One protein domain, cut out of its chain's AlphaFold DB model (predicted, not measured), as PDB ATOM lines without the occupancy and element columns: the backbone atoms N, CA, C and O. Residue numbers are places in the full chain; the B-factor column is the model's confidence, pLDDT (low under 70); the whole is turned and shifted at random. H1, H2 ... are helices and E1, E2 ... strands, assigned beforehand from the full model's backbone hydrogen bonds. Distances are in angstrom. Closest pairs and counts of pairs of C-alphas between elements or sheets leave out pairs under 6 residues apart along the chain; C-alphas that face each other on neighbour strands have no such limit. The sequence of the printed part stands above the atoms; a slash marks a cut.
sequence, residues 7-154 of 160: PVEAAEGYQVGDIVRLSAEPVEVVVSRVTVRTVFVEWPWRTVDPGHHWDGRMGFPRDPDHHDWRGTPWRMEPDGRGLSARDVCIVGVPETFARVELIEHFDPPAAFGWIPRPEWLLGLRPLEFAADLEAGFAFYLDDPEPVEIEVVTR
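What this domain is: This is residues 7 to 154 of the 160 residues of an uncharacterized protein of Actinospica robiniae DSM 44927 (UniProt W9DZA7). What shape does the sheet take? One strongly twisted, branched sheet is folded into an arch: the long strands E1 and E5 run side by side as its span, E2 and E3 fold over at one end, and E6 and E7 at the other. E4 pairs beside E5 and E8 beside E1, and the one named helix, H1, sits between Pro 61 of E3 and Phe 137 of E7. What is it made of? The 148 printed residues, mostly strand by class, have 69 in named elements, under half, in the order E1 E2 E3 H1 E4 E5 E6 E7 E8; neighbour strands are antiparallel. It is compact, with a radius of gyration of the C-alphas of 15.5 A and spans of 43 by 37 by 26 A.

Where its parts are: Where does the first half run? E1, residues 19 to 34, begins at C-alpha (4.782, -15.976, 21.140), is 34.7 A long and bends by 89 degrees at residue 30. E2 is residues 38 to 42, E3 57 to 61, H1 67 to 71 and E4 75 to 77. And the rest? E5, residues 88 to 105, is 35.6 A long and bends by 100 degrees at residue 99. E6, residues 120 to 126, measures 19.2 A; E7 is residues 137 to 140, and E8, residues 148 to 153, ends at C-alpha (3.073, -11.385, 20.230).

How they stand to each other: What lies beside E1? E5 lies on one side, with N 22 and O 96 2.8 A apart; E2 and E8 lie on the other side, with N 40 and O 33 2.8 A apart and N 150 and O 21 2.9 A apart. E1, E2 and E3 form a meander, each strand the antiparallel neighbour of the one before, with N 41 and O 58 2.9 A apart. What lies beside E5? E1 lies on one side of it, E4 and E6 on the other side, with N 77 and O 90 2.9 A apart and N 101 and O 123 2.8 A apart. E4, E5, E6 and E7 form a second meander, with N 122 and O 139 2.8 A apart. Where is H1? It is on the sheet at a height of 5.2 A, over none of its strands, but only just: 2 of its 5 C-alphas fall on E4. Its closest C-alphas to E7 are Gly 71 and Phe 137, 5.0 A; 0 of 1 O i to N i+4 pairs but 2 of 2 O i to N i+3 pairs are within hydrogen-bond range.

The domain as a whole: How far does it reach? The two C-alphas farthest apart, Arg 86 and Arg 154, are 43.3 A apart. Which links are long? E2 to E3 and E5 to E6 have long links of 14 residues each, and residues 47 to 48 pair antiparallel with 114 to 115. Is anything cut or uncertain? The printed part has no cut, its mean pLDDT is 95.1, and no printed residue is under 70.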
ATOM      1  N   PRO A   7      18.869 -19.213  34.245       95.81
ATOM      2  CA  PRO A   7      17.617 -18.688  33.716       95.81
ATOM      3  C   PRO A   7      17.569 -17.159  33.790       95.81
ATOM      4  O   PRO A   7      17.991 -16.568  34.791       95.81
ATOM      5  N   VAL A   8      17.044 -16.523  32.746       95.94
ATOM      6  CA  VAL A   8      16.782 -15.081  32.679       95.94
ATOM      7  C   VAL A   8      15.390 -14.817  32.101       95.94
ATOM      8  O   VAL A   8      14.820 -15.664  31.422       95.94
ATOM      9  N   GLU A   9      14.842 -13.627  32.348       95.69
ATOM     10  CA  GLU A   9      13.509 -13.248  31.849       95.69
ATOM     11  C   GLU A   9      13.519 -12.779  30.385       95.69
ATOM     12  O   GLU A   9      12.501 -12.875  29.701       95.69
ATOM     13  N   ALA A  10      14.650 -12.248  29.906       95.12
ATOM     14  CA  ALA A  10      14.798 -11.714  28.556       95.12
ATOM     15  C   ALA A  10      16.259 -11.752  28.082       95.12
ATOM     16  O   ALA A  10      17.167 -11.520  28.885       95.12
ATOM     17  N   ALA A  11      16.469 -11.994  26.786       94.25
ATOM     18  CA  ALA A  11      17.763 -11.926  26.098       94.25
ATOM     19  C   ALA A  11      17.558 -11.784  24.583       94.25
ATOM     20  O   ALA A  11      16.553 -12.262  24.063       94.25
ATOM     21  N   GLU A  12      18.491 -11.126  23.884       93.50
ATOM     22  CA  GLU A  12      18.538 -11.060  22.408       93.50
ATOM     23  C   GLU A  12      17.205 -10.684  21.718       93.50
ATOM     24  O   GLU A  12      16.884 -11.149  20.631       93.50
ATOM     25  N   GLY A  13      16.396  -9.828  22.356       94.88
ATOM     26  CA  GLY A  13      15.101  -9.380  21.818       94.88
ATOM     27  C   GLY A  13      13.902 -10.288  22.128       94.88
ATOM     28  O   GLY A  13      12.780  -9.949  21.736       94.88
ATOM     29  N   TYR A  14      14.109 -11.371  22.877       96.75
ATOM     30  CA  TYR A  14      13.077 -12.299  23.343       96.75
ATOM     31  C   TYR A  14      12.803 -12.131  24.837       96.75
ATOM     32  O   TYR A  14      13.692 -11.765  25.610       96.75
ATOM     33  N   GLN A  15      11.578 -12.447  25.249       97.06
ATOM     34  CA  GLN A  15      11.164 -12.513  26.646       97.06
ATOM     35  C   GLN A  15      10.405 -13.815  26.918       97.06
ATOM     36  O   GLN A  15       9.665 -14.301  26.061       97.06
ATOM     37  N   VAL A  16      10.524 -14.353  28.134       97.44
ATOM     38  CA  VAL A  16       9.631 -15.418  28.606       97.44
ATOM     39  C   VAL A  16       8.170 -14.973  28.451       97.44
ATOM     40  O   VAL A  16       7.780 -13.856  28.809       97.44
ATOM     41  N   GLY A  17       7.358 -15.861  27.880       96.75
ATOM     42  CA  GLY A  17       5.961 -15.630  27.534       96.75
ATOM     43  C   GLY A  17       5.722 -15.091  26.121       96.75
ATOM     44  O   GLY A  17       4.574 -15.151  25.678       96.75
ATOM     45  N   ASP A  18       6.746 -14.616  25.400       98.06
ATOM     46  CA  ASP A  18       6.590 -14.214  23.996       98.06
ATOM     47  C   ASP A  18       6.033 -15.378  23.164       98.06
ATOM     48  O   ASP A  18       6.385 -16.545  23.366       98.06
ATOM     49  N   ILE A  19       5.154 -15.056  22.213       98.12
ATOM     50  CA  ILE A  19       4.782 -15.976  21.140       98.12
ATOM     51  C   ILE A  19       5.657 -15.661  19.942       98.12
ATOM     52  O   ILE A  19       5.684 -14.522  19.463       98.12
ATOM     53  N   VAL A  20       6.337 -16.690  19.451       98.19
ATOM     54  CA  VAL A  20       7.228 -16.623  18.302       98.19
ATOM     55  C   VAL A  20       6.695 -17.457  17.143       98.19
ATOM     56  O   VAL A  20       6.042 -18.484  17.346       98.19
ATOM     57  N   ARG A  21       6.986 -17.001  15.928       98.38
ATOM     58  CA  ARG A  21       6.833 -17.739  14.677       98.38
ATOM     59  C   ARG A  21       8.213 -18.231  14.257       98.38
ATOM     60  O   ARG A  21       9.152 -17.439  14.228       98.38
ATOM     61  N   LEU A  22       8.318 -19.520  13.962       97.88
ATOM     62  CA  LEU A  22       9.534 -20.177  13.506       97.88
ATOM     63  C   LEU A  22       9.368 -20.679  12.080       97.88
ATOM     64  O   LEU A  22       8.315 -21.224  11.738       97.88
ATOM     65  N   SER A  23      10.424 -20.556  11.286       98.06
ATOM     66  CA  SER A  23      10.517 -21.174   9.964       98.06
ATOM     67  C   SER A  23      11.968 -21.370   9.552       98.06
ATOM     68  O   SER A  23      12.839 -20.600   9.941       98.06
ATOM     69  N   ALA A  24      12.225 -22.387   8.739       97.56
ATOM     70  CA  ALA A  24      13.512 -22.604   8.100       97.56
ATOM     71  C   ALA A  24      13.271 -23.194   6.721       97.56
ATOM     72  O   ALA A  24      12.512 -24.162   6.585       97.56
ATOM     73  N   GLU A  25      13.930 -22.611   5.724       96.94
ATOM     74  CA  GLU A  25      13.838 -23.090   4.353       96.94
ATOM     75  C   GLU A  25      14.288 -24.556   4.260       96.94
ATOM     76  O   GLU A  25      15.261 -24.947   4.917       96.94
ATOM     77  N   PRO A  26      13.600 -25.383   3.456       96.50
ATOM     78  CA  PRO A  26      13.968 -26.779   3.319       96.50
ATOM     79  C   PRO A  26      15.353 -26.938   2.675       96.50
ATOM     80  O   PRO A  26      15.650 -26.332   1.644       96.50
ATOM     81  N   VAL A  27      16.193 -27.794   3.256       96.81
ATOM     82  CA  VAL A  27      17.535 -28.112   2.754       96.81
ATOM     83  C   VAL A  27      17.703 -29.612   2.546       96.81
ATOM     84  O   VAL A  27      17.220 -30.423   3.336       96.81
ATOM     85  N   GLU A  28      18.410 -29.992   1.487       97.44
ATOM     86  CA  GLU A  28      18.810 -31.379   1.270       97.44
ATOM     87  C   GLU A  28      19.907 -31.791   2.259       97.44
ATOM     88  O   GLU A  28      20.917 -31.107   2.425       97.44
ATOM     89  N   VAL A  29      19.725 -32.949   2.885       97.50
ATOM     90  CA  VAL A  29      20.701 -33.588   3.770       97.50
ATOM     91  C   VAL A  29      20.843 -35.064   3.424       97.50
ATOM     92  O   VAL A  29      19.926 -35.706   2.907       97.50
ATOM     93  N   VAL A  30      22.012 -35.623   3.730       97.69
ATOM     94  CA  VAL A  30      22.309 -37.035   3.487       97.69
ATOM     95  C   VAL A  30      22.000 -37.850   4.737       97.69
ATOM     96  O   VAL A  30      22.479 -37.555   5.836       97.69
ATOM     97  N   VAL A  31      21.237 -38.930   4.570       98.31
ATOM     98  CA  VAL A  31      20.998 -39.913   5.625       98.31
ATOM     99  C   VAL A  31      22.291 -40.677   5.891       98.31
ATOM    100  O   VAL A  31      22.767 -41.458   5.071       98.31
ATOM    101  N   SER A  32      22.862 -40.504   7.074       97.56
ATOM    102  CA  SER A  32      24.110 -41.163   7.468       97.56
ATOM    103  C   SER A  32      23.878 -42.570   8.028       97.56
ATOM    104  O   SER A  32      24.677 -43.482   7.801       97.56
ATOM    105  N   ARG A  33      22.779 -42.772   8.767       97.50
ATOM    106  CA  ARG A  33      22.453 -44.041   9.428       97.50
ATOM    107  C   ARG A  33      20.961 -44.134   9.697       97.50
ATOM    108  O   ARG A  33      20.336 -43.169  10.108       97.50
ATOM    109  N   VAL A  34      20.411 -45.338   9.589       97.38
ATOM    110  CA  VAL A  34      19.036 -45.632  10.008       97.38
ATOM    111  C   VAL A  34      19.062 -46.739  11.055       97.38
ATOM    112  O   VAL A  34      19.824 -47.700  10.953       97.38
ATOM    113  N   THR A  35      18.248 -46.590  12.092       96.69
ATOM    114  CA  THR A  35      17.988 -47.626  13.095       96.69
ATOM    115  C   THR A  35      16.510 -48.002  13.077       96.69
ATOM    116  O   THR A  35      15.717 -47.488  12.290       96.69
ATOM    117  N   VAL A  36      16.103 -48.910  13.964       94.75
ATOM    118  CA  VAL A  36      14.683 -49.254  14.109       94.75
ATOM    119  C   VAL A  36      13.827 -48.067  14.578       94.75
ATOM    120  O   VAL A  36      12.646 -48.035  14.257       94.75
ATOM    121  N   ARG A  37      14.406 -47.075  15.275       96.00
ATOM    122  CA  ARG A  37      13.663 -45.928  15.841       96.00
ATOM    123  C   ARG A  37      14.055 -44.565  15.291       96.00
ATOM    124  O   ARG A  37      13.286 -43.627  15.445       96.00
ATOM    125  N   THR A  38      15.223 -44.444  14.674       97.44
ATOM    126  CA  THR A  38      15.826 -43.133  14.400       97.44
ATOM    127  C   THR A  38      16.468 -43.111  13.025       97.44
ATOM    128  O   THR A  38      17.193 -44.049  12.675       97.44
ATOM    129  N   VAL A  39      16.238 -42.032  12.283       98.19
ATOM    130  CA  VAL A  39      16.994 -41.658  11.087       98.19
ATOM    131  C   VAL A  39      18.016 -40.605  11.493       98.19
ATOM    132  O   VAL A  39      17.660 -39.593  12.083       98.19
ATOM    133  N   PHE A  40      19.288 -40.857  11.213       98.25
ATOM    134  CA  PHE A  40      20.374 -39.917  11.455       98.25
ATOM    135  C   PHE A  40      20.805 -39.287  10.139       98.25
ATOM    136  O   PHE A  40      21.133 -40.007   9.192       98.25
ATOM    137  N   VAL A  41      20.892 -37.965  10.103       97.81
ATOM    138  CA  VAL A  41      21.380 -37.190   8.957       97.81
ATOM    139  C   VAL A  41      22.695 -36.499   9.298       97.81
ATOM    140  O   VAL A  41      22.994 -36.254  10.469       97.81
ATOM    141  N   GLU A  42      23.499 -36.218   8.279       95.81
ATOM    142  CA  GLU A  42      24.619 -35.284   8.408       95.81
ATOM    143  C   GLU A  42      24.057 -33.885   8.685       95.81
ATOM    144  O   GLU A  42      23.177 -33.426   7.958       95.81
ATOM    145  N   TRP A  43      24.506 -33.232   9.764       95.56
ATOM    146  CA  TRP A  43      23.977 -31.927  10.165       95.56
ATOM    147  C   TRP A  43      24.918 -30.815   9.693       95.56
ATOM    148  O   TRP A  43      26.010 -30.679  10.246       95.56
ATOM    149  N   PRO A  44      24.544 -30.029   8.667       89.31
ATOM    150  CA  PRO A  44      25.502 -29.181   7.959       89.31
ATOM    151  C   PRO A  44      25.909 -27.927   8.738       89.31
ATOM    152  O   PRO A  44      26.928 -27.317   8.424       89.31
ATOM    153  N   TRP A  45      25.122 -27.527   9.736       94.06
ATOM    154  CA  TRP A  45      25.299 -26.235  10.394       94.06
ATOM    155  C   TRP A  45      26.332 -26.272  11.516       94.06
ATOM    156  O   TRP A  45      27.035 -25.293  11.733       94.06
ATOM    157  N   ARG A  46      26.502 -27.409  12.192       93.12
ATOM    158  CA  ARG A  46      27.361 -27.510  13.377       93.12
ATOM    159  C   ARG A  46      28.641 -28.280  13.089       93.12
ATOM    160  O   ARG A  46      28.644 -29.289  12.390       93.12
ATOM    161  N   THR A  47      29.733 -27.840  13.707       93.50
ATOM    162  CA  THR A  47      31.014 -28.559  13.677       93.50
ATOM    163  C   THR A  47      31.202 -29.343  14.968       93.50
ATOM    164  O   THR A  47      30.839 -28.863  16.033       93.50
ATOM    165  N   VAL A  48      31.786 -30.539  14.907       94.38
ATOM    166  CA  VAL A  48      32.118 -31.320  16.110       94.38
ATOM    167  C   VAL A  48      33.154 -30.579  16.960       94.38
ATOM    168  O   VAL A  48      34.196 -30.177  16.446       94.38
ATOM    169  N   ASP A  49      32.893 -30.444  18.263       92.06
ATOM    170  CA  ASP A  49      33.860 -29.920  19.233       92.06
ATOM    171  C   ASP A  49      34.814 -31.045  19.684       92.06
ATOM    172  O   ASP A  49      34.362 -32.014  20.314       92.06
ATOM    173  N   PRO A  50      36.128 -30.970  19.387       86.94
ATOM    174  CA  PRO A  50      37.076 -32.011  19.767       86.94
ATOM    175  C   PRO A  50      37.038 -32.332  21.269       86.94
ATOM    176  O   PRO A  50      37.071 -31.449  22.121       86.94
ATOM    177  N   GLY A  51      37.015 -33.625  21.605       83.44
ATOM    178  CA  GLY A  51      36.980 -34.092  22.998       83.44
ATOM    179  C   GLY A  51      35.578 -34.325  23.566       83.44
ATOM    180  O   GLY A  51      35.463 -34.744  24.716       83.44
ATOM    181  N   HIS A  52      34.530 -34.129  22.764       84.75
ATOM    182  CA  HIS A  52      33.146 -34.423  23.136       84.75
ATOM    183  C   HIS A  52      32.564 -35.588  22.329       84.75
ATOM    184  O   HIS A  52      33.150 -36.062  21.358       84.75
ATOM    185  N   HIS A  53      31.408 -36.091  22.770       83.81
ATOM    186  CA  HIS A  53      30.815 -37.322  22.242       83.81
ATOM    187  C   HIS A  53      29.876 -37.118  21.044       83.81
ATOM    188  O   HIS A  53      29.414 -38.109  20.481       83.81
ATOM    189  N   TRP A  54      29.494 -35.877  20.710       91.00
ATOM    190  CA  TRP A  54      28.602 -35.640  19.574       91.00
ATOM    191  C   TRP A  54      29.363 -35.888  18.272       91.00
ATOM    192  O   TRP A  54      30.489 -35.434  18.098       91.00
ATOM    193  N   ASP A  55      28.760 -36.657  17.374       90.94
ATOM    194  CA  ASP A  55      29.430 -37.246  16.216       90.94
ATOM    195  C   ASP A  55      29.097 -36.538  14.893       90.94
ATOM    196  O   ASP A  55      29.345 -37.094  13.820       90.94
ATOM    197  N   GLY A  56      28.537 -35.326  14.965       93.12
ATOM    198  CA  GLY A  56      28.180 -34.515  13.799       93.12
ATOM    199  C   GLY A  56      26.804 -34.822  13.205       93.12
ATOM    200  O   GLY A  56      26.448 -34.269  12.165       93.12
ATOM    201  N   ARG A  57      26.037 -35.736  13.811       95.50
ATOM    202  CA  ARG A  57      24.768 -36.217  13.254       95.50
ATOM    203  C   ARG A  57      23.581 -35.723  14.059       95.50
ATOM    204  O   ARG A  57      23.615 -35.698  15.291       95.50
ATOM    205  N   MET A  58      22.499 -35.415  13.353       96.12
ATOM    206  CA  MET A  58      21.203 -35.139  13.964       96.12
ATOM    207  C   MET A  58      20.282 -36.341  13.792       96.12
ATOM    208  O   MET A  58      20.227 -36.932  12.715       96.12
ATOM    209  N   GLY A  59      19.594 -36.728  14.866       96.56
ATOM    210  CA  GLY A  59      18.671 -37.857  14.885       96.56
ATOM    211  C   GLY A  59      17.218 -37.399  14.892       96.56
ATOM    212  O   GLY A  59      16.836 -36.582  15.724       96.56
ATOM    213  N   PHE A  60      16.408 -37.985  14.020       97.38
ATOM    214  CA  PHE A  60      14.964 -37.781  13.948       97.38
ATOM    215  C   PHE A  60      14.214 -39.091  14.179       97.38
ATOM    216  O   PHE A  60      14.720 -40.153  13.790       97.38
ATOM    217  N   PRO A  61      13.014 -39.064  14.780       97.31
ATOM    218  CA  PRO A  61      12.203 -40.265  14.904       97.31
ATOM    219  C   PRO A  61      11.891 -40.845  13.523       97.31
ATOM    220  O   PRO A  61      11.506 -40.141  12.594       97.31
ATOM    221  N   ARG A  62      12.071 -42.158  13.372       96.62
ATOM    222  CA  ARG A  62      11.820 -42.850  12.102       96.62
ATOM    223  C   ARG A  62      10.331 -42.913  11.772       96.62
ATOM    224  O   ARG A  62       9.947 -42.888  10.609       96.62
ATOM    225  N   ASP A  63       9.516 -43.069  12.803       96.38
ATOM    226  CA  ASP A  63       8.070 -43.107  12.690       96.38
ATOM    227  C   ASP A  63       7.524 -41.661  12.732       96.38
ATOM    228  O   ASP A  63       7.761 -40.983  13.735       96.38
ATOM    229  N   PRO A  64       6.830 -41.164  11.685       93.69
ATOM    230  CA  PRO A  64       6.242 -39.820  11.663       93.69
ATOM    231  C   PRO A  64       5.205 -39.585  12.768       93.69
ATOM    232  O   PRO A  64       4.985 -38.444  13.159       93.69
ATOM    233  N   ASP A  65       4.612 -40.647  13.315       94.31
ATOM    234  CA  ASP A  65       3.597 -40.563  14.369       94.31
ATOM    235  C   ASP A  65       4.213 -40.659  15.783       94.31
ATOM    236  O   ASP A  65       3.498 -40.669  16.790       94.31
ATOM    237  N   HIS A  66       5.545 -40.753  15.893       94.94
ATOM    238  CA  HIS A  66       6.227 -40.869  17.180       94.94
ATOM    239  C   HIS A  66       6.150 -39.565  17.986       94.94
ATOM    240  O   HIS A  66       6.436 -38.485  17.474       94.94
ATOM    241  N   HIS A  67       5.837 -39.669  19.280       92.81
ATOM    242  CA  HIS A  67       5.687 -38.516  20.177       92.81
ATOM    243  C   HIS A  67       6.941 -37.632  20.277       92.81
ATOM    244  O   HIS A  67       6.803 -36.422  20.412       92.81
ATOM    245  N   ASP A  68       8.145 -38.195  20.126       93.88
ATOM    246  CA  ASP A  68       9.407 -37.434  20.059       93.88
ATOM    247  C   ASP A  68       9.423 -36.325  18.984       93.88
ATOM    248  O   ASP A  68      10.189 -35.373  19.112       93.88
ATOM    249  N   TRP A  69       8.563 -36.373  17.955       95.44
ATOM    250  CA  TRP A  69       8.408 -35.258  17.006       95.44
ATOM    251  C   TRP A  69       7.850 -33.977  17.642       95.44
ATOM    252  O   TRP A  69       7.967 -32.902  17.057       95.44
ATOM    253  N   ARG A  70       7.277 -34.057  18.848       95.00
ATOM    254  CA  ARG A  70       6.895 -32.890  19.664       95.00
ATOM    255  C   ARG A  70       8.105 -32.208  20.312       95.00
ATOM    256  O   ARG A  70       7.985 -31.080  20.785       95.00
ATOM    257  N   GLY A  71       9.255 -32.888  20.320       94.94
ATOM    258  CA  GLY A  71      10.531 -32.423  20.864       94.94
ATOM    259  C   GLY A  71      11.405 -31.652  19.871       94.94
ATOM    260  O   GLY A  71      12.567 -31.377  20.157       94.94
ATOM    261  N   THR A  72      10.892 -31.344  18.675       95.88
ATOM    262  CA  THR A  72      11.607 -30.590  17.639       95.88
ATOM    263  C   THR A  72      10.618 -30.008  16.625       95.88
ATOM    264  O   THR A  72       9.619 -30.664  16.321       95.88
ATOM    265  N   PRO A  73      10.844 -28.809  16.065       96.38
ATOM    266  CA  PRO A  73       9.992 -28.269  15.003       96.38
ATOM    267  C   PRO A  73      10.449 -28.709  13.609       96.38
ATOM    268  O   PRO A  73       9.704 -28.568  12.643       96.38
ATOM    269  N   TRP A  74      11.658 -29.260  13.499       97.19
ATOM    270  CA  TRP A  74      12.189 -29.799  12.256       97.19
ATOM    271  C   TRP A  74      11.291 -30.920  11.736       97.19
ATOM    272  O   TRP A  74      10.798 -31.752  12.501       97.19
ATOM    273  N   ARG A  75      11.081 -30.958  10.425       96.75
ATOM    274  CA  ARG A  75      10.353 -32.009   9.712       96.75
ATOM    275  C   ARG A  75      11.195 -32.500   8.549       96.75
ATOM    276  O   ARG A  75      12.069 -31.779   8.072       96.75
ATOM    277  N   MET A  76      10.936 -33.735   8.131       96.31
ATOM    278  CA  MET A  76      11.679 -34.393   7.063       96.31
ATOM    279  C   MET A  76      10.754 -34.848   5.930       96.31
ATOM    280  O   MET A  76       9.629 -35.275   6.193       96.31
ATOM    281  N   GLU A  77      11.254 -34.806   4.697       95.75
ATOM    282  CA  GLU A  77      10.573 -35.326   3.509       95.75
ATOM    283  C   GLU A  77      11.553 -36.120   2.617       95.75
ATOM    284  O   GLU A  77      12.627 -35.608   2.295       95.75
ATOM    285  N   PRO A  78      11.226 -37.361   2.200       95.31
ATOM    286  CA  PRO A  78      10.073 -38.164   2.623       95.31
ATOM    287  C   PRO A  78      10.175 -38.562   4.104       95.31
ATOM    288  O   PRO A  78      11.239 -38.434   4.702       95.31
ATOM    289  N   ASP A  79       9.090 -39.065   4.700       93.56
ATOM    290  CA  ASP A  79       9.136 -39.530   6.090       93.56
ATOM    291  C   ASP A  79      10.169 -40.655   6.320       93.56
ATOM    292  O   ASP A  79      10.605 -41.365   5.405       93.56
ATOM    293  N   GLY A  80      10.558 -40.840   7.582       93.00
ATOM    294  CA  GLY A  80      11.653 -41.732   7.950       93.00
ATOM    295  C   GLY A  80      11.412 -43.226   7.703       93.00
ATOM    296  O   GLY A  80      12.377 -43.999   7.701       93.00
ATOM    297  N   ARG A  81      10.172 -43.695   7.491       93.94
ATOM    298  CA  ARG A  81       9.881 -45.139   7.394       93.94
ATOM    299  C   ARG A  81      10.535 -45.763   6.155       93.94
ATOM    300  O   ARG A  81      10.982 -46.913   6.242       93.94
ATOM    301  N   GLY A  82      10.640 -45.001   5.062       89.88
ATOM    302  CA  GLY A  82      11.195 -45.436   3.775       89.88
ATOM    303  C   GLY A  82      12.686 -45.161   3.554       89.88
ATOM    304  O   GLY A  82      13.242 -45.674   2.587       89.88
ATOM    305  N   LEU A  83      13.333 -44.390   4.429       96.88
ATOM    306  CA  LEU A  83      14.719 -43.965   4.233       96.88
ATOM    307  C   LEU A  83      15.738 -45.058   4.580       96.88
ATOM    308  O   LEU A  83      15.577 -45.831   5.530       96.88
ATOM    309  N   SER A  84      16.831 -45.064   3.824       97.69
ATOM    310  CA  SER A  84      18.025 -45.884   4.003       97.69
ATOM    311  C   SER A  84      19.275 -45.010   4.115       97.69
ATOM    312  O   SER A  84      19.286 -43.832   3.769       97.69
ATOM    313  N   ALA A  85      20.370 -45.583   4.623       97.62
ATOM    314  CA  ALA A  85      21.647 -44.877   4.640       97.62
ATOM    315  C   ALA A  85      22.086 -44.523   3.208       97.62
ATOM    316  O   ALA A  85      22.034 -45.377   2.324       97.62
ATOM    317  N   ARG A  86      22.608 -43.304   3.045       97.56
ATOM    318  CA  ARG A  86      23.005 -42.633   1.795       97.56
ATOM    319  C   ARG A  86      21.862 -42.095   0.937       97.56
ATOM    320  O   ARG A  86      22.158 -41.491  -0.091       97.56
ATOM    321  N   ASP A  87      20.609 -42.263   1.349       98.12
ATOM    322  CA  ASP A  87      19.509 -41.537   0.718       98.12
ATOM    323  C   ASP A  87      19.631 -40.037   1.008       98.12
ATOM    324  O   ASP A  87      20.231 -39.622   2.004       98.12
ATOM    325  N   VAL A  88      19.042 -39.230   0.131       97.38
ATOM    326  CA  VAL A  88      18.865 -37.793   0.341       97.38
ATOM    327  C   VAL A  88      17.439 -37.562   0.819       97.38
ATOM    328  O   VAL A  88      16.494 -38.113   0.256       97.38
ATOM    329  N   CYS A  89      17.290 -36.746   1.853       97.12
ATOM    330  CA  CYS A  89      16.004 -36.226   2.293       97.12
ATOM    331  C   CYS A  89      16.099 -34.717   2.477       97.12
ATOM    332  O   CYS A  89      17.187 -34.154   2.592       97.12
ATOM    333  N   ILE A  90      14.953 -34.068   2.539       97.06
ATOM    334  CA  ILE A  90      14.839 -32.651   2.837       97.06
ATOM    335  C   ILE A  90      14.534 -32.506   4.326       97.06
ATOM    336  O   ILE A  90      13.706 -33.249   4.852       97.06
ATOM    337  N   VAL A  91      15.183 -31.560   5.000       97.31
ATOM    338  CA  VAL A  91      14.815 -31.118   6.350       97.31
ATOM    339  C   VAL A  91      14.514 -29.628   6.348       97.31
ATOM    340  O   VAL A  91      15.217 -28.846   5.717       97.31
ATOM    341  N   GLY A  92      13.464 -29.230   7.053       97.31
ATOM    342  CA  GLY A  92      13.061 -27.833   7.182       97.31
ATOM    343  C   GLY A  92      12.212 -27.626   8.425       97.31
ATOM    344  O   GLY A  92      11.776 -28.594   9.056       97.31
ATOM    345  N   VAL A  93      11.963 -26.369   8.774       97.75
ATOM    346  CA  VAL A  93      10.998 -26.017   9.817       97.75
ATOM    347  C   VAL A  93       9.800 -25.380   9.117       97.75
ATOM    348  O   VAL A  93       9.920 -24.244   8.650       97.75
ATOM    349  N   PRO A  94       8.657 -26.086   8.996       96.69
ATOM    350  CA  PRO A  94       7.438 -25.450   8.512       96.69
ATOM    351  C   PRO A  94       7.021 -24.340   9.478       96.69
ATOM    352  O   PRO A  94       7.432 -24.345  10.641       96.69
ATOM    353  N   GLU A  95       6.179 -23.413   9.016       97.44
ATOM    354  CA  GLU A  95       5.676 -22.335   9.870       97.44
ATOM    355  C   GLU A  95       5.090 -22.901  11.172       97.44
ATOM    356  O   GLU A  95       4.079 -23.606  11.172       97.44
ATOM    357  N   THR A  96       5.764 -22.604  12.281       97.38
ATOM    358  CA  THR A  96       5.463 -23.157  13.601       97.38
ATOM    359  C   THR A  96       5.327 -22.019  14.596       97.38
ATOM    360  O   THR A  96       6.200 -21.162  14.686       97.38
ATOM    361  N   PHE A  97       4.254 -22.011  15.385       98.00
ATOM    362  CA  PHE A  97       4.075 -21.036  16.460       98.00
ATOM    363  C   PHE A  97       4.389 -21.676  17.808       98.00
ATOM    364  O   PHE A  97       3.840 -22.729  18.147       98.00
ATOM    365  N   ALA A  98       5.236 -21.025  18.601       97.81
ATOM    366  CA  ALA A  98       5.632 -21.510  19.915       97.81
ATOM    367  C   ALA A  98       5.659 -20.384  20.950       97.81
ATOM    368  O   ALA A  98       5.806 -19.210  20.621       97.81
ATOM    369  N   ARG A  99       5.512 -20.752  22.220       97.50
ATOM    370  CA  ARG A  99       5.702 -19.860  23.362       97.50
ATOM    371  C   ARG A  99       7.117 -20.007  23.899       97.50
ATOM    372  O   ARG A  99       7.581 -21.133  24.060       97.50
ATOM    373  N   VAL A 100       7.755 -18.892  24.236       97.69
ATOM    374  CA  VAL A 100       8.996 -18.883  25.014       97.69
ATOM    375  C   VAL A 100       8.677 -19.249  26.461       97.69
ATOM    376  O   VAL A 100       7.987 -18.509  27.159       97.69
ATOM    377  N   GLU A 101       9.160 -20.399  26.910       96.50
ATOM    378  CA  GLU A 101       8.950 -20.916  28.269       96.50
ATOM    379  C   GLU A 101      10.171 -20.678  29.162       96.50
ATOM    380  O   GLU A 101      10.043 -20.568  30.379       96.50
ATOM    381  N   LEU A 102      11.358 -20.611  28.560       95.94
ATOM    382  CA  LEU A 102      12.624 -20.495  29.266       95.94
ATOM    383  C   LEU A 102      13.639 -19.769  28.388       95.94
ATOM    384  O   LEU A 102      13.698 -20.005  27.182       95.94
ATOM    385  N   ILE A 103      14.468 -18.936  29.010       97.44
ATOM    386  CA  ILE A 103      15.682 -18.400  28.402       97.44
ATOM    387  C   ILE A 103      16.834 -18.686  29.364       97.44
ATOM    388  O   ILE A 103      16.743 -18.348  30.545       97.44
ATOM    389  N   GLU A 104      17.907 -19.304  28.880       97.12
ATOM    390  CA  GLU A 104      19.104 -19.589  29.675       97.12
ATOM    391  C   GLU A 104      20.343 -18.914  29.086       97.12
ATOM    392  O   GLU A 104      20.542 -18.927  27.875       97.12
ATOM    393  N   HIS A 105      21.180 -18.359  29.970       97.06
ATOM    394  CA  HIS A 105      22.510 -17.842  29.648       97.06
ATOM    395  C   HIS A 105      23.600 -18.800  30.130       97.06
ATOM    396  O   HIS A 105      23.632 -19.145  31.319       97.06
ATOM    397  N   PHE A 106      24.535 -19.157  29.260       95.94
ATOM    398  CA  PHE A 106      25.717 -19.945  29.588       95.94
ATOM    399  C   PHE A 106      26.950 -19.041  29.665       95.94
ATOM    400  O   PHE A 106      27.353 -18.434  28.680       95.94
ATOM    401  N   ASP A 107      27.561 -18.970  30.849       94.56
ATOM    402  CA  ASP A 107      28.823 -18.258  31.078       94.56
ATOM    403  C   ASP A 107      29.724 -19.115  31.988       94.56
ATOM    404  O   ASP A 107      29.481 -19.187  33.202       94.56
ATOM    405  N   PRO A 108      30.713 -19.838  31.427       93.38
ATOM    406  CA  PRO A 108      31.144 -19.813  30.021       93.38
ATOM    407  C   PRO A 108      30.141 -20.477  29.044       93.38
ATOM    408  O   PRO A 108      29.283 -21.236  29.503       93.38
ATOM    409  N   PRO A 109      30.281 -20.257  27.715       94.50
ATOM    410  CA  PRO A 109      29.446 -20.902  26.696       94.50
ATOM    411  C   PRO A 109      29.415 -22.429  26.841       94.50
ATOM    412  O   PRO A 109      30.442 -23.054  27.143       94.50
ATOM    413  N   ALA A 110      28.250 -23.033  26.606       92.94
ATOM    414  CA  ALA A 110      28.014 -24.443  26.902       92.94
ATOM    415  C   ALA A 110      28.765 -25.392  25.960       92.94
ATOM    416  O   ALA A 110      28.859 -25.185  24.751       92.94
ATOM    417  N   ALA A 111      29.268 -26.493  26.507       92.88
ATOM    418  CA  ALA A 111      30.051 -27.485  25.790       92.88
ATOM    419  C   ALA A 111      29.203 -28.728  25.464       92.88
ATOM    420  O   ALA A 111      29.433 -29.832  25.957       92.88
ATOM    421  N   PHE A 112      28.219 -28.565  24.573       90.31
ATOM    422  CA  PHE A 112      27.338 -29.661  24.130       90.31
ATOM    423  C   PHE A 112      27.976 -30.618  23.107       90.31
ATOM    424  O   PHE A 112      27.337 -31.560  22.632       90.31
ATOM    425  N   GLY A 113      29.250 -30.406  22.782       92.12
ATOM    426  CA  GLY A 113      30.015 -31.220  21.845       92.12
ATOM    427  C   GLY A 113      29.970 -30.761  20.396       92.12
ATOM    428  O   GLY A 113      30.426 -31.484  19.509       92.12
ATOM    429  N   TRP A 114      29.476 -29.551  20.166       92.88
ATOM    430  CA  TRP A 114      29.497 -28.883  18.878       92.88
ATOM    431  C   TRP A 114      29.920 -27.420  19.008       92.88
ATOM    432  O   TRP A 114      29.910 -26.846  20.095       92.88
ATOM    433  N   ILE A 115      30.348 -26.860  17.879       92.75
ATOM    434  CA  ILE A 115      30.820 -25.489  17.700       92.75
ATOM    435  C   ILE A 115      29.927 -24.811  16.642       92.75
ATOM    436  O   ILE A 115      29.629 -25.463  15.628       92.75
ATOM    437  N   PRO A 116      29.547 -23.527  16.826       92.94
ATOM    438  CA  PRO A 116      29.873 -22.655  17.970       92.94
ATOM    439  C   PRO A 116      29.273 -23.158  19.285       92.94
ATOM    440  O   PRO A 116      28.249 -23.824  19.280       92.94
ATOM    441  N   ARG A 117      29.955 -22.906  20.407       93.44
ATOM    442  CA  ARG A 117      29.420 -23.242  21.734       93.44
ATOM    443  C   ARG A 117      28.377 -22.194  22.099       93.44
ATOM    444  O   ARG A 117      28.759 -21.026  22.090       93.44
ATOM    445  N   PRO A 118      27.138 -22.581  22.429       94.44
ATOM    446  CA  PRO A 118      26.082 -21.607  22.585       94.44
ATOM    447  C   PRO A 118      26.184 -20.847  23.910       94.44
ATOM    448  O   PRO A 118      26.427 -21.437  24.969       94.44
ATOM    449  N   GLU A 119      25.947 -19.544  23.852       96.44
ATOM    450  CA  GLU A 119      25.785 -18.642  24.995       96.44
ATOM    451  C   GLU A 119      24.330 -18.560  25.453       96.44
ATOM    452  O   GLU A 119      24.065 -18.332  26.635       96.44
ATOM    453  N   TRP A 120      23.378 -18.787  24.546       96.75
ATOM    454  CA  TRP A 120      21.959 -18.594  24.822       96.75
ATOM    455  C   TRP A 120      21.115 -19.773  24.362       96.75
ATOM    456  O   TRP A 120      21.276 -20.273  23.254       96.75
ATOM    457  N   LEU A 121      20.156 -20.168  25.196       96.50
ATOM    458  CA  LEU A 121      19.116 -21.137  24.854       96.50
ATOM    459  C   LEU A 121      17.735 -20.508  25.025       96.50
ATOM    460  O   LEU A 121      17.461 -19.879  26.047       96.50
ATOM    461  N   LEU A 122      16.850 -20.745  24.058       97.19
ATOM    462  CA  LEU A 122      15.405 -20.581  24.192       97.19
ATOM    463  C   LEU A 122      14.757 -21.949  24.316       97.19
ATOM    464  O   LEU A 122      14.801 -22.747  23.383       97.19
ATOM    465  N   GLY A 123      14.087 -22.180  25.439       97.06
ATOM    466  CA  GLY A 123      13.125 -23.260  25.588       97.06
ATOM    467  C   GLY A 123      11.774 -22.810  25.045       97.06
ATOM    468  O   GLY A 123      11.196 -21.833  25.527       97.06
ATOM    469  N   LEU A 124      11.271 -23.528  24.049       97.50
ATOM    470  CA  LEU A 124      10.044 -23.208  23.336       97.50
ATOM    471  C   LEU A 124       9.033 -24.344  23.466       97.50
ATOM    472  O   LEU A 124       9.394 -25.517  23.370       97.50
ATOM    473  N   ARG A 125       7.753 -23.999  23.620       97.44
ATOM    474  CA  ARG A 125       6.641 -24.957  23.561       97.44
ATOM    475  C   ARG A 125       5.728 -24.653  22.373       97.44
ATOM    476  O   ARG A 125       5.171 -23.553  22.330       97.44
ATOM    477  N   PRO A 126       5.515 -25.600  21.442       96.62
ATOM    478  CA  PRO A 126       4.544 -25.441  20.362       96.62
ATOM    479  C   PRO A 126       3.154 -25.116  20.893       96.62
ATOM    480  O   PRO A 126       2.667 -25.774  21.814       96.62
ATOM    481  N   LEU A 127       2.481 -24.136  20.288       95.94
ATOM    482  CA  LEU A 127       1.125 -23.771  20.702       95.94
ATOM    483  C   LEU A 127       0.117 -24.897  20.460       95.94
ATOM    484  O   LEU A 127      -0.801 -25.068  21.261       95.94
ATOM    485  N   GLU A 128       0.316 -25.694  19.409       94.81
ATOM    486  CA  GLU A 128      -0.500 -26.883  19.129       94.81
ATOM    487  C   GLU A 128      -0.439 -27.933  20.253       94.81
ATOM    488  O   GLU A 128      -1.401 -28.670  20.464       94.81
ATOM    489  N   PHE A 129       0.649 -27.950  21.031       93.88
ATOM    490  CA  PHE A 129       0.879 -28.874  22.142       93.88
ATOM    491  C   PHE A 129       0.984 -28.149  23.490       93.88
ATOM    492  O   PHE A 129       1.626 -28.637  24.412       93.88
ATOM    493  N   ALA A 130       0.322 -26.997  23.647       90.94
ATOM    494  CA  ALA A 130       0.425 -26.183  24.863       90.94
ATOM    495  C   ALA A 130       0.011 -26.914  26.160       90.94
ATOM    496  O   ALA A 130       0.466 -26.546  27.240       90.94
ATOM    497  N   ALA A 131      -0.854 -27.929  26.064       90.88
ATOM    498  CA  ALA A 131      -1.299 -28.740  27.201       90.88
ATOM    499  C   ALA A 131      -0.390 -29.951  27.499       90.88
ATOM    500  O   ALA A 131      -0.576 -30.608  28.522       90.88
ATOM    501  N   ASP A 132       0.561 -30.261  26.616       91.38
ATOM    502  CA  ASP A 132       1.501 -31.367  26.773       91.38
ATOM    503  C   ASP A 132       2.785 -30.852  27.437       91.38
ATOM    504  O   ASP A 132       3.558 -30.094  26.850       91.38
ATOM    505  N   LEU A 133       3.001 -31.238  28.696       87.00
ATOM    506  CA  LEU A 133       4.168 -30.806  29.469       87.00
ATOM    507  C   LEU A 133       5.472 -31.453  28.988       87.00
ATOM    508  O   LEU A 133       6.541 -30.926  29.295       87.00
ATOM    509  N   GLU A 134       5.385 -32.564  28.254       88.69
ATOM    510  CA  GLU A 134       6.535 -33.243  27.655       88.69
ATOM    511  C   GLU A 134       6.873 -32.677  26.267       88.69
ATOM    512  O   GLU A 134       7.956 -32.938  25.746       88.69
ATOM    513  N   ALA A 135       5.986 -31.864  25.680       93.88
ATOM    514  CA  ALA A 135       6.266 -31.148  24.445       93.88
ATOM    515  C   ALA A 135       7.141 -29.913  24.698       93.88
ATOM    516  O   ALA A 135       6.929 -29.134  25.635       93.88
ATOM    517  N   GLY A 136       8.087 -29.703  23.789       95.56
ATOM    518  CA  GLY A 136       8.974 -28.551  23.801       95.56
ATOM    519  C   GLY A 136      10.333 -28.867  23.201       95.56
ATOM    520  O   GLY A 136      10.758 -30.017  23.140       95.56
ATOM    521  N   PHE A 137      11.016 -27.829  22.748       96.06
ATOM    522  CA  PHE A 137      12.333 -27.935  22.140       96.06
ATOM    523  C   PHE A 137      13.192 -26.732  22.491       96.06
ATOM    524  O   PHE A 137      12.688 -25.694  22.918       96.06
ATOM    525  N   ALA A 138      14.498 -26.890  22.313       94.88
ATOM    526  CA  ALA A 138      15.465 -25.827  22.509       94.88
ATOM    527  C   ALA A 138      15.966 -25.309  21.158       94.88
ATOM    528  O   ALA A 138      16.281 -26.110  20.278       94.88
ATOM    529  N   PHE A 139      16.089 -23.990  21.034       95.06
ATOM    530  CA  PHE A 139      16.968 -23.361  20.051       95.06
ATOM    531  C   PHE A 139      18.079 -22.612  20.752       95.06
ATOM    532  O   PHE A 139      17.883 -22.068  21.837       95.06
ATOM    533  N   TYR A 140      19.227 -22.563  20.100       94.75
ATOM    534  CA  TYR A 140      20.371 -21.799  20.550       94.75
ATOM    535  C   TYR A 140      20.510 -20.579  19.637       94.75
ATOM    536  O   TYR A 140      20.467 -20.722  18.419       94.75
ATOM    537  N   LEU A 141      20.572 -19.372  20.203       91.38
ATOM    538  CA  LEU A 141      20.435 -18.130  19.412       91.38
ATOM    539  C   LEU A 141      21.664 -17.778  18.588       91.38
ATOM    540  O   LEU A 141      21.568 -17.071  17.591       91.38
ATOM    541  N   ASP A 142      22.816 -18.247  19.032       87.69
ATOM    542  CA  ASP A 142      24.114 -18.075  18.404       87.69
ATOM    543  C   ASP A 142      24.512 -19.289  17.544       87.69
ATOM    544  O   ASP A 142      25.662 -19.433  17.123       87.69
ATOM    545  N   ASP A 143      23.542 -20.158  17.254       88.31
ATOM    546  CA  ASP A 143      23.700 -21.345  16.424       88.31
ATOM    547  C   ASP A 143      23.562 -21.014  14.931       88.31
ATOM    548  O   ASP A 143      22.667 -20.265  14.542       88.31
ATOM    549  N   PRO A 144      24.409 -21.585  14.060       92.81
ATOM    550  CA  PRO A 144      24.317 -21.438  12.606       92.81
ATOM    551  C   PRO A 144      23.109 -22.125  11.946       92.81
ATOM    552  O   PRO A 144      23.008 -22.095  10.717       92.81
ATOM    553  N   GLU A 145      22.222 -22.779  12.700       94.31
ATOM    554  CA  GLU A 145      20.971 -23.304  12.148       94.31
ATOM    555  C   GLU A 145      20.123 -22.169  11.520       94.31
ATOM    556  O   GLU A 145      19.942 -21.117  12.130       94.31
ATOM    557  N   PRO A 146      19.563 -22.352  10.309       95.00
ATOM    558  CA  PRO A 146      18.933 -21.295   9.518       95.00
ATOM    559  C   PRO A 146      17.471 -21.090   9.928       95.00
ATOM    560  O   PRO A 146      16.588 -20.960   9.080       95.00
ATOM    561  N   VAL A 147      17.199 -21.142  11.232       96.25
ATOM    562  CA  VAL A 147      15.852 -20.979  11.767       96.25
ATOM    563  C   VAL A 147      15.611 -19.506  12.037       96.25
ATOM    564  O   VAL A 147      16.216 -18.900  12.916       96.25
ATOM    565  N   GLU A 148      14.688 -18.934  11.280       96.62
ATOM    566  CA  GLU A 148      14.159 -17.610  11.557       96.62
ATOM    567  C   GLU A 148      13.183 -17.700  12.727       96.62
ATOM    568  O   GLU A 148      12.272 -18.530  12.724       96.62
ATOM    569  N   ILE A 149      13.370 -16.839  13.729       97.19
ATOM    570  CA  ILE A 149      12.500 -16.744  14.901       97.19
ATOM    571  C   ILE A 149      12.025 -15.294  15.016       97.19
ATOM    572  O   ILE A 149      12.809 -14.380  15.260       97.19
ATOM    573  N   GLU A 150      10.726 -15.074  14.839       97.44
ATOM    574  CA  GLU A 150      10.106 -13.749  14.893       97.44
ATOM    575  C   GLU A 150       9.122 -13.667  16.060       97.44
ATOM    576  O   GLU A 150       8.228 -14.502  16.186       97.44
ATOM    577  N   VAL A 151       9.225 -12.631  16.895       97.81
ATOM    578  CA  VAL A 151       8.220 -12.366  17.935       97.81
ATOM    579  C   VAL A 151       6.956 -11.805  17.286       97.81
ATOM    580  O   VAL A 151       6.942 -10.672  16.812       97.81
ATOM    581  N   VAL A 152       5.868 -12.572  17.333       97.56
ATOM    582  CA  VAL A 152       4.561 -12.177  16.777       97.56
ATOM    583  C   VAL A 152       3.600 -11.652  17.840       97.56
ATOM    584  O   VAL A 152       2.644 -10.942  17.535       97.56
ATOM    585  N   THR A 153       3.822 -11.976  19.114       95.94
ATOM    586  CA  THR A 153       3.073 -11.385  20.230       95.94
ATOM    587  C   THR A 153       3.969 -11.271  21.448       95.94
ATOM    588  O   THR A 153       4.499 -12.270  21.928       95.94
ATOM    589  N   ARG A 154       4.077 -10.053  21.981       92.69
ATOM    590  CA  ARG A 154       4.758  -9.790  23.245       92.69
ATOM    591  C   ARG A 154       3.751  -9.719  24.374       92.69
ATOM    592  O   ARG A 154       2.904  -8.824  24.387       92.69
TER     593      ARG A 154